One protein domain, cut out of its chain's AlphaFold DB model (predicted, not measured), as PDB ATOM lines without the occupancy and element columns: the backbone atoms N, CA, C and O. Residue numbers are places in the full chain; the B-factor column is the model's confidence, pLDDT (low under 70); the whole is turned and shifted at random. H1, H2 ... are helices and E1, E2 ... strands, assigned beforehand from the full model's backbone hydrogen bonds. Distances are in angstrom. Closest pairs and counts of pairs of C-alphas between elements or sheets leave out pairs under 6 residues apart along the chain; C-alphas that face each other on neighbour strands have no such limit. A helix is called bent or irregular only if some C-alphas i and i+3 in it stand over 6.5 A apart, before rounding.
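Overview. This is residues 2 to 44 and 192 to 219 of the 219 residues of an uncharacterized protein of Capsicum chinense (UniProt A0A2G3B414). A two-strand parallel sheet, E1 and E2, makes the middle of a loose model, with H2 to one side of it and the first part of the long helix H3 to the other. The rest of H3, with the last two residues, sticks out as an arm at residues 206 to 219, and H1 sticks out elsewhere at residues 2 to 8. The printed part has 71 residues with three named helices and two named strands, in the order H1 E1 H2 E2 H3, and its class is mostly helix. It is loose, with a radius of gyration of the C-alphas of 14.0 A, and has a flat outline spanning 41 by 36 by 19 A.

Arrangement. H1, residues 2 to 8, stands free and touches no helix. After a short link of 6 residues comes E1, residues 15 to 17, and after a short link of 7 residues H2, residues 25 to 35. A tight link of 3 residues follows H2 and ends at E2, residues 39 to 41. E1 and E2 are parallel neighbours, with 25 degrees between their directions. N 17 and O 40 are within hydrogen-bond range at 2.8 A, and so are N 40 and O 15 at 2.8 A. E1, H2 and E2 form a strand-helix-strand unit, two parallel neighbour strands with a helix between them along the chain, and its crossover is right-handed. The closest C-alphas of H2 and E2 are those of Gln 32 and Pro 39, 6.4 A apart. Beyond the cut comes H3, residues 197 to 217; the closest C-alphas of E2 and H3 are those of Leu 41 and Ser 198, 5.8 A apart. H1 is apart from H2, E2 and H3, and H3 is apart from E1 and H2. In H1 and H2 every O i to N i+4 pair is within hydrogen-bond range; in H3 13 of 17 are.

Along the chain. H1, residues 2 to 8, begins with C-alpha 2 at (3.121, -15.282, 23.208). E1 holds residues 15 to 17 and E2 residues 39 to 41. H2, residues 25 to 35, measures 15.5 A from first to last C-alpha. H3, residues 197 to 217, measures 31.4 A and ends with C-alpha 217 at (25.039, -24.534, 53.826). H3 is neither bent nor irregular, but only just: C-alphas 206 and 209 are 6.4 A apart.

Size, cuts and confidence. The two C-alphas farthest apart are those of Leu 23 and Glu 219, at 42.4 A. Without the stretches that stand free, 50 residues span 31 by 21 by 14 A. Residues 45 to 191 are not printed, and C-alphas 44 and 192 are 7.9 A apart across the cut. Of the links that are printed whole, none is long. The mean pLDDT of the printed part is 84.1, with residues 211 to 219 under 70.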
ATOM      1  N   MET A   2       4.078 -14.600  22.309       73.62
ATOM      2  CA  MET A   2       3.121 -15.282  23.208       73.62
ATOM      3  C   MET A   2       3.370 -16.777  23.446       73.62
ATOM      4  O   MET A   2       3.242 -17.245  24.571       73.62
ATOM      5  N   LYS A   3       3.778 -17.527  22.415       82.19
ATOM      6  CA  LYS A   3       4.142 -18.944  22.567       82.19
ATOM      7  C   LYS A   3       5.276 -19.144  23.583       82.19
ATOM      8  O   LYS A   3       5.151 -19.973  24.472       82.19
ATOM      9  N   ARG A   4       6.328 -18.318  23.499       85.38
ATOM     10  CA  ARG A   4       7.478 -18.384  24.415       85.38
ATOM     11  C   ARG A   4       7.071 -18.089  25.859       85.38
ATOM     12  O   ARG A   4       7.519 -18.797  26.745       85.38
ATOM     13  N   ILE A   5       6.191 -17.103  26.070       80.81
ATOM     14  CA  ILE A   5       5.673 -16.751  27.404       80.81
ATOM     15  C   ILE A   5       4.912 -17.936  28.016       80.81
ATOM     16  O   ILE A   5       5.191 -18.330  29.147       80.81
ATOM     17  N   LYS A   6       3.997 -18.549  27.250       82.69
ATOM     18  CA  LYS A   6       3.211 -19.708  27.712       82.69
ATOM     19  C   LYS A   6       4.088 -20.912  28.061       82.69
ATOM     20  O   LYS A   6       3.800 -21.615  29.021       82.69
ATOM     21  N   GLU A   7       5.145 -21.153  27.289       89.12
ATOM     22  CA  GLU A   7       6.079 -22.263  27.519       89.12
ATOM     23  C   GLU A   7       7.040 -22.003  28.691       89.12
ATOM     24  O   GLU A   7       7.466 -22.951  29.355       89.12
ATOM     25  N   SER A   8       7.388 -20.742  28.968       87.19
ATOM     26  CA  SER A   8       8.273 -20.382  30.083       87.19
ATOM     27  C   SER A   8       7.555 -20.329  31.427       87.19
ATOM     28  O   SER A   8       8.138 -20.728  32.427       87.19
ATOM     29  N   GLU A   9       6.294 -19.888  31.463       85.06
ATOM     30  CA  GLU A   9       5.510 -19.725  32.698       85.06
ATOM     31  C   GLU A   9       5.532 -20.968  33.623       85.06
ATOM     32  O   GLU A   9       5.851 -20.814  34.805       85.06
ATOM     33  N   PRO A  10       5.298 -22.216  33.152       85.69
ATOM     34  CA  PRO A  10       5.372 -23.396  34.018       85.69
ATOM     35  C   PRO A  10       6.801 -23.734  34.469       85.69
ATOM     36  O   PRO A  10       6.959 -24.364  35.511       85.69
ATOM     37  N   ARG A  11       7.833 -23.277  33.752       88.50
ATOM     38  CA  ARG A  11       9.250 -23.540  34.061       88.50
ATOM     39  C   ARG A  11       9.881 -22.495  34.982       88.50
ATOM     40  O   ARG A  11      10.900 -22.782  35.599       88.50
ATOM     41  N   SER A  12       9.306 -21.300  35.063       87.75
ATOM     42  CA  SER A  12       9.774 -20.231  35.949       87.75
ATOM     43  C   SER A  12       9.511 -20.562  37.418       87.75
ATOM     44  O   SER A  12       8.504 -21.191  37.735       87.75
ATOM     45  N   TYR A  13      10.373 -20.096  38.322       85.94
ATOM     46  CA  TYR A  13      10.177 -20.254  39.768       85.94
ATOM     47  C   TYR A  13       8.918 -19.520  40.253       85.94
ATOM     48  O   TYR A  13       8.037 -20.108  40.874       85.94
ATOM     49  N   ALA A  14       8.795 -18.250  39.872       86.62
ATOM     50  CA  ALA A  14       7.651 -17.407  40.180       86.62
ATOM     51  C   ALA A  14       7.379 -16.431  39.031       86.62
ATOM     52  O   ALA A  14       8.186 -16.308  38.103       86.62
ATOM     53  N   MET A  15       6.240 -15.745  39.101       88.88
ATOM     54  CA  MET A  15       5.864 -14.712  38.142       88.88
ATOM     55  C   MET A  15       5.837 -13.348  38.817       88.88
ATOM     56  O   MET A  15       5.226 -13.184  39.869       88.88
ATOM     57  N   ILE A  16       6.511 -12.384  38.197       91.19
ATOM     58  CA  ILE A  16       6.525 -10.989  38.625       91.19
ATOM     59  C   ILE A  16       5.546 -10.227  37.741       91.19
ATOM     60  O   ILE A  16       5.612 -10.318  36.515       91.19
ATOM     61  N   HIS A  17       4.647  -9.483  38.370       89.69
ATOM     62  CA  HIS A  17       3.654  -8.664  37.701       89.69
ATOM     63  C   HIS A  17       3.865  -7.202  38.080       89.69
ATOM     64  O   HIS A  17       3.930  -6.851  39.261       89.69
ATOM     65  N   ASP A  18       3.931  -6.353  37.059       91.19
ATOM     66  CA  ASP A  18       3.951  -4.899  37.203       91.19
ATOM     67  C   ASP A  18       2.523  -4.372  37.423       91.19
ATOM     68  O   ASP A  18       1.898  -3.769  36.555       91.19
ATOM     69  N   THR A  19       1.960  -4.729  38.573       90.06
ATOM     70  CA  THR A  19       0.651  -4.282  39.061       90.06
ATOM     71  C   THR A  19       0.655  -4.287  40.589       90.06
ATOM     72  O   THR A  19       1.556  -4.864  41.209       90.06
ATOM     73  N   ILE A  20      -0.353  -3.669  41.198       92.75
ATOM     74  CA  ILE A  20      -0.568  -3.673  42.650       92.75
ATOM     75  C   ILE A  20      -1.651  -4.689  43.019       92.75
ATOM     76  O   ILE A  20      -2.582  -4.923  42.249       92.75
ATOM     77  N   TYR A  21      -1.554  -5.277  44.212       93.69
ATOM     78  CA  TYR A  21      -2.590  -6.188  44.721       93.69
ATOM     79  C   TYR A  21      -3.940  -5.475  44.883       93.69
ATOM     80  O   TYR A  21      -4.977  -6.009  44.506       93.69
ATOM     81  N   ASP A  22      -3.908  -4.245  45.392       93.50
ATOM     82  CA  ASP A  22      -5.070  -3.447  45.782       93.50
ATOM     83  C   ASP A  22      -6.002  -3.105  44.608       93.50
ATOM     84  O   ASP A  22      -7.189  -2.868  44.822       93.50
ATOM     85  N   LEU A  23      -5.478  -3.101  43.376       91.12
ATOM     86  CA  LEU A  23      -6.245  -2.779  42.174       91.12
ATOM     87  C   LEU A  23      -7.221  -3.906  41.819       91.12
ATOM     88  O   LEU A  23      -8.377  -3.635  41.503       91.12
ATOM     89  N   GLU A  24      -6.768  -5.162  41.888       86.62
ATOM     90  CA  GLU A  24      -7.575  -6.344  41.550       86.62
ATOM     91  C   GLU A  24      -7.248  -7.553  42.459       86.62
ATOM     92  O   GLU A  24      -6.672  -8.550  41.999       86.62
ATOM     93  N   PRO A  25      -7.654  -7.532  43.746       90.31
ATOM     94  CA  PRO A  25      -7.354  -8.613  44.693       90.31
ATOM     95  C   PRO A  25      -7.875  -9.984  44.238       90.31
ATOM     96  O   PRO A  25      -7.183 -10.998  44.328       90.31
ATOM     97  N   SER A  26      -9.084 -10.007  43.668       89.75
ATOM     98  CA  SER A  26      -9.719 -11.231  43.169       89.75
ATOM     99  C   SER A  26      -8.944 -11.866  42.012       89.75
ATOM    100  O   SER A  26      -8.892 -13.094  41.910       89.75
ATOM    101  N   TYR A  27      -8.307 -11.057  41.159       86.88
ATOM    102  CA  TYR A  27      -7.458 -11.554  40.082       86.88
ATOM    103  C   TYR A  27      -6.176 -12.173  40.636       86.88
ATOM    104  O   TYR A  27      -5.795 -13.262  40.212       86.88
ATOM    105  N   ALA A  28      -5.542 -11.525  41.615       88.00
ATOM    106  CA  ALA A  28      -4.342 -12.042  42.268       88.00
ATOM    107  C   ALA A  28      -4.581 -13.422  42.910       88.00
ATOM    108  O   ALA A  28      -3.813 -14.363  42.693       88.00
ATOM    109  N   GLU A  29      -5.689 -13.561  43.641       89.88
ATOM    110  CA  GLU A  29      -6.092 -14.812  44.290       89.88
ATOM    111  C   GLU A  29      -6.437 -15.904  43.270       89.88
ATOM    112  O   GLU A  29      -5.996 -17.053  43.389       89.88
ATOM    113  N   LEU A  30      -7.190 -15.549  42.226       90.06
ATOM    114  CA  LEU A  30      -7.533 -16.469  41.147       90.06
ATOM    115  C   LEU A  30      -6.287 -16.939  40.392       90.06
ATOM    116  O   LEU A  30      -6.171 -18.127  40.080       90.06
ATOM    117  N   TYR A  31      -5.352 -16.032  40.114       87.06
ATOM    118  CA  TYR A  31      -4.100 -16.344  39.436       87.06
ATOM    119  C   TYR A  31      -3.300 -17.374  40.233       87.06
ATOM    120  O   TYR A  31      -2.922 -18.413  39.686       87.06
ATOM    121  N   GLN A  32      -3.126 -17.148  41.538       88.88
ATOM    122  CA  GLN A  32      -2.446 -18.093  42.419       88.88
ATOM    123  C   GLN A  32      -3.149 -19.456  42.441       88.88
ATOM    124  O   GLN A  32      -2.489 -20.492  42.338       88.88
ATOM    125  N   LYS A  33      -4.487 -19.470  42.501       90.94
ATOM    126  CA  LYS A  33      -5.290 -20.701  42.500       90.94
ATOM    127  C   LYS A  33      -5.152 -21.504  41.204       90.94
ATOM    128  O   LYS A  33      -5.032 -22.723  41.258       90.94
ATOM    129  N   ILE A  34      -5.190 -20.845  40.045       88.94
ATOM    130  CA  ILE A  34      -5.128 -21.514  38.735       88.94
ATOM    131  C   ILE A  34      -3.702 -21.958  38.410       88.94
ATOM    132  O   ILE A  34      -3.503 -23.024  37.830       88.94
ATOM    133  N   ARG A  35      -2.707 -21.126  38.724       86.06
ATOM    134  CA  ARG A  35      -1.313 -21.379  38.345       86.06
ATOM    135  C   ARG A  35      -0.541 -22.191  39.373       86.06
ATOM    136  O   ARG A  35       0.513 -22.714  39.026       86.06
ATOM    137  N   GLY A  36      -1.031 -22.287  40.610       86.00
ATOM    138  CA  GLY A  36      -0.335 -22.961  41.710       86.00
ATOM    139  C   GLY A  36       0.996 -22.302  42.081       86.00
ATOM    140  O   GLY A  36       1.813 -22.908  42.767       86.00
ATOM    141  N   LYS A  37       1.235 -21.075  41.605       84.56
ATOM    142  CA  LYS A  37       2.458 -20.306  41.827       84.56
ATOM    143  C   LYS A  37       2.109 -18.985  42.471       84.56
ATOM    144  O   LYS A  37       1.108 -18.366  42.114       84.56
ATOM    145  N   LYS A  38       2.957 -18.553  43.398       83.81
ATOM    146  CA  LYS A  38       2.828 -17.253  44.044       83.81
ATOM    147  C   LYS A  38       3.107 -16.137  43.021       83.81
ATOM    148  O   LYS A  38       4.190 -16.139  42.430       83.81
ATOM    149  N   PRO A  39       2.163 -15.207  42.790       91.06
ATOM    150  CA  PRO A  39       2.438 -14.006  42.017       91.06
ATOM    151  C   PRO A  39       3.137 -12.956  42.889       91.06
ATOM    152  O   PRO A  39       2.742 -12.713  44.028       91.06
ATOM    153  N   TRP A  40       4.149 -12.297  42.335       93.38
ATOM    154  CA  TRP A  40       4.821 -11.153  42.947       93.38
ATOM    155  C   TRP A  40       4.309  -9.866  42.310       93.38
ATOM    156  O   TRP A  40       4.684  -9.539  41.187       93.38
ATOM    157  N   LEU A  41       3.422  -9.157  43.009       94.00
ATOM    158  CA  LEU A  41       2.783  -7.933  42.514       94.00
ATOM    159  C   LEU A  41       3.552  -6.717  43.033       94.00
ATOM    160  O   LEU A  41       3.297  -6.251  44.146       94.00
ATOM    161  N   ILE A  42       4.540  -6.266  42.265       93.94
ATOM    162  CA  ILE A  42       5.521  -5.253  42.689       93.94
ATOM    163  C   ILE A  42       5.361  -3.923  41.947       93.94
ATOM    164  O   ILE A  42       6.283  -3.115  41.935       93.94
ATOM    165  N   GLY A  43       4.235  -3.721  41.268       90.69
ATOM    166  CA  GLY A  43       4.012  -2.522  40.476       90.69
ATOM    167  C   GLY A  43       3.582  -1.302  41.299       90.69
ATOM    168  O   GLY A  43       3.419  -1.391  42.514       90.69
ATOM    169  N   PRO A  44       3.349  -0.171  40.616       89.12
ATOM    170  CA  PRO A  44       3.905   0.118  39.300       89.12
ATOM    171  C   PRO A  44       5.421   0.374  39.382       89.12
ATOM    172  O   PRO A  44       5.880   1.214  40.160       89.12
ATOM    173  N   VAL A 192       2.968   1.220  47.258       93.31
ATOM    174  CA  VAL A 192       4.426   1.312  47.052       93.31
ATOM    175  C   VAL A 192       5.181   1.937  48.229       93.31
ATOM    176  O   VAL A 192       6.394   1.747  48.353       93.31
ATOM    177  N   GLU A 193       4.491   2.662  49.113       91.94
ATOM    178  CA  GLU A 193       5.055   3.181  50.360       91.94
ATOM    179  C   GLU A 193       5.544   2.063  51.299       91.94
ATOM    180  O   GLU A 193       5.142   0.902  51.207       91.94
ATOM    181  N   LYS A 194       6.441   2.403  52.237       92.25
ATOM    182  CA  LYS A 194       6.997   1.430  53.189       92.25
ATOM    183  C   LYS A 194       5.873   0.779  54.001       92.25
ATOM    184  O   LYS A 194       5.185   1.457  54.757       92.25
ATOM    185  N   GLY A 195       5.757  -0.544  53.899       93.25
ATOM    186  CA  GLY A 195       4.695  -1.326  54.537       93.25
ATOM    187  C   GLY A 195       3.461  -1.558  53.657       93.25
ATOM    188  O   GLY A 195       2.588  -2.329  54.056       93.25
ATOM    189  N   GLY A 196       3.402  -0.953  52.469       95.19
ATOM    190  CA  GLY A 196       2.387  -1.205  51.450       95.19
ATOM    191  C   GLY A 196       2.507  -2.589  50.807       95.19
ATOM    192  O   GLY A 196       3.520  -3.282  50.947       95.19
ATOM    193  N   SER A 197       1.460  -3.014  50.099       95.31
ATOM    194  CA  SER A 197       1.360  -4.355  49.507       95.31
ATOM    195  C   SER A 197       2.510  -4.666  48.540       95.31
ATOM    196  O   SER A 197       3.191  -5.683  48.693       95.31
ATOM    197  N   SER A 198       2.791  -3.770  47.595       94.88
ATOM    198  CA  SER A 198       3.866  -3.926  46.613       94.88
ATOM    199  C   SER A 198       5.250  -3.792  47.240       94.88
ATOM    200  O   SER A 198       6.142  -4.571  46.899       94.88
ATOM    201  N   TYR A 199       5.425  -2.898  48.220       93.69
ATOM    202  CA  TYR A 199       6.661  -2.816  49.009       93.69
ATOM    203  C   TYR A 199       6.958  -4.134  49.740       93.69
ATOM    204  O   TYR A 199       8.088  -4.635  49.720       93.69
ATOM    205  N   ASN A 200       5.941  -4.730  50.364       94.62
ATOM    206  CA  ASN A 200       6.074  -5.985  51.100       94.62
ATOM    207  C   ASN A 200       6.340  -7.163  50.153       94.62
ATOM    208  O   ASN A 200       7.191  -7.998  50.454       94.62
ATOM    209  N   HIS A 201       5.675  -7.217  48.992       93.62
ATOM    210  CA  HIS A 201       5.973  -8.211  47.959       93.62
ATOM    211  C   HIS A 201       7.411  -8.107  47.458       93.62
ATOM    212  O   HIS A 201       8.084  -9.127  47.354       93.62
ATOM    213  N   LEU A 202       7.905  -6.898  47.189       92.75
ATOM    214  CA  LEU A 202       9.289  -6.701  46.768       92.75
ATOM    215  C   LEU A 202      10.276  -7.132  47.862       92.75
ATOM    216  O   LEU A 202      11.239  -7.836  47.577       92.75
ATOM    217  N   THR A 203      10.013  -6.756  49.116       92.44
ATOM    218  CA  THR A 203      10.864  -7.121  50.261       92.44
ATOM    219  C   THR A 203      10.935  -8.640  50.426       92.44
ATOM    220  O   THR A 203      12.025  -9.207  50.453       92.44
ATOM    221  N   ALA A 204       9.783  -9.315  50.428       92.06
ATOM    222  CA  ALA A 204       9.722 -10.768  50.548       92.06
ATOM    223  C   ALA A 204      10.344 -11.493  49.337       92.06
ATOM    224  O   ALA A 204      10.984 -12.526  49.517       92.06
ATOM    225  N   LEU A 205      10.221 -10.943  48.122       91.06
ATOM    226  CA  LEU A 205      10.881 -11.476  46.925       91.06
ATOM    227  C   LEU A 205      12.411 -11.395  47.022       91.06
ATOM    228  O   LEU A 205      13.104 -12.273  46.522       91.06
ATOM    229  N   VAL A 206      12.958 -10.349  47.644       89.75
ATOM    230  CA  VAL A 206      14.411 -10.194  47.840       89.75
ATOM    231  C   VAL A 206      14.934 -11.103  48.959       89.75
ATOM    232  O   VAL A 206      16.092 -11.527  48.925       89.75
ATOM    233  N   GLU A 207      14.108 -11.401  49.959       88.75
ATOM    234  CA  GLU A 207      14.467 -12.263  51.089       88.75
ATOM    235  C   GLU A 207      14.401 -13.759  50.748       88.75
ATOM    236  O   GLU A 207      15.274 -14.520  51.165       88.75
ATOM    237  N   GLU A 208      13.430 -14.188  49.942       84.81
ATOM    238  CA  GLU A 208      13.206 -15.603  49.617       84.81
ATOM    239  C   GLU A 208      14.432 -16.315  48.991       84.81
ATOM    240  O   GLU A 208      14.766 -17.420  49.437       84.81
ATOM    241  N   PRO A 209      15.181 -15.716  48.040       74.81
ATOM    242  CA  PRO A 209      16.401 -16.314  47.503       74.81
ATOM    243  C   PRO A 209      17.526 -16.421  48.533       74.81
ATOM    244  O   PRO A 209      18.323 -17.356  48.467       74.81
ATOM    245  N   LYS A 210      17.603 -15.498  49.503       72.12
ATOM    246  CA  LYS A 210      18.629 -15.552  50.558       72.12
ATOM    247  C   LYS A 210      18.428 -16.795  51.420       72.12
ATOM    248  O   LYS A 210      19.390 -17.503  51.694       72.12
ATOM    249  N   CYS A 211      17.184 -17.124  51.756       60.47
ATOM    250  CA  CYS A 211      16.871 -18.340  52.505       60.47
ATOM    251  C   CYS A 211      17.217 -19.622  51.725       60.47
ATOM    252  O   CYS A 211      17.709 -20.576  52.317       60.47
ATOM    253  N   HIS A 212      17.036 -19.641  50.400       62.41
ATOM    254  CA  HIS A 212      17.375 -20.808  49.572       62.41
ATOM    255  C   HIS A 212      18.887 -20.999  49.363       62.41
ATOM    256  O   HIS A 212      19.348 -22.130  49.226       62.41
ATOM    257  N   VAL A 213      19.668 -19.916  49.314       58.44
ATOM    258  CA  VAL A 213      21.128 -19.989  49.117       58.44
ATOM    259  C   VAL A 213      21.860 -20.280  50.429       58.44
ATOM    260  O   VAL A 213      22.813 -21.051  50.426       58.44
ATOM    261  N   PHE A 214      21.409 -19.708  51.550       53.16
ATOM    262  CA  PHE A 214      22.074 -19.869  52.848       53.16
ATOM    263  C   PHE A 214      21.506 -21.006  53.711       53.16
ATOM    264  O   PHE A 214      22.202 -21.467  54.605       53.16
ATOM    265  N   GLY A 215      20.302 -21.514  53.425       50.97
ATOM    266  CA  GLY A 215      19.742 -22.684  54.119       50.97
ATOM    267  C   GLY A 215      20.346 -24.029  53.694       50.97
ATOM    268  O   GLY A 215      20.231 -24.998  54.428       50.97
ATOM    269  N   ASN A 216      21.027 -24.088  52.543       48.62
ATOM    270  CA  ASN A 216      21.685 -25.302  52.032       48.62
ATOM    271  C   ASN A 216      23.171 -25.413  52.441       48.62
ATOM    272  O   ASN A 216      23.893 -26.243  51.894       48.62
ATOM    273  N   LEU A 217      23.654 -24.538  53.331       46.97
ATOM    274  CA  LEU A 217      25.039 -24.534  53.826       46.97
ATOM    275  C   LEU A 217      25.158 -25.012  55.286       46.97
ATOM    276  O   LEU A 217      26.264 -25.028  55.821       46.97
ATOM    277  N   GLU A 218      24.044 -25.399  55.916       45.38
ATOM    278  CA  GLU A 218      23.999 -25.910  57.297       45.38
ATOM    279  C   GLU A 218      23.544 -27.385  57.406       45.38
ATOM    280  O   GLU A 218      23.308 -27.864  58.514       45.38
ATOM    281  N   GLU A 219      23.486 -28.128  56.291       38.91
ATOM    282  CA  GLU A 219      23.388 -29.606  56.265       38.91
ATOM    283  C   GLU A 219      24.664 -30.233  55.688       38.91
ATOM    284  O   GLU A 219      25.098 -31.278  56.228       38.91
TER     285      GLU A 219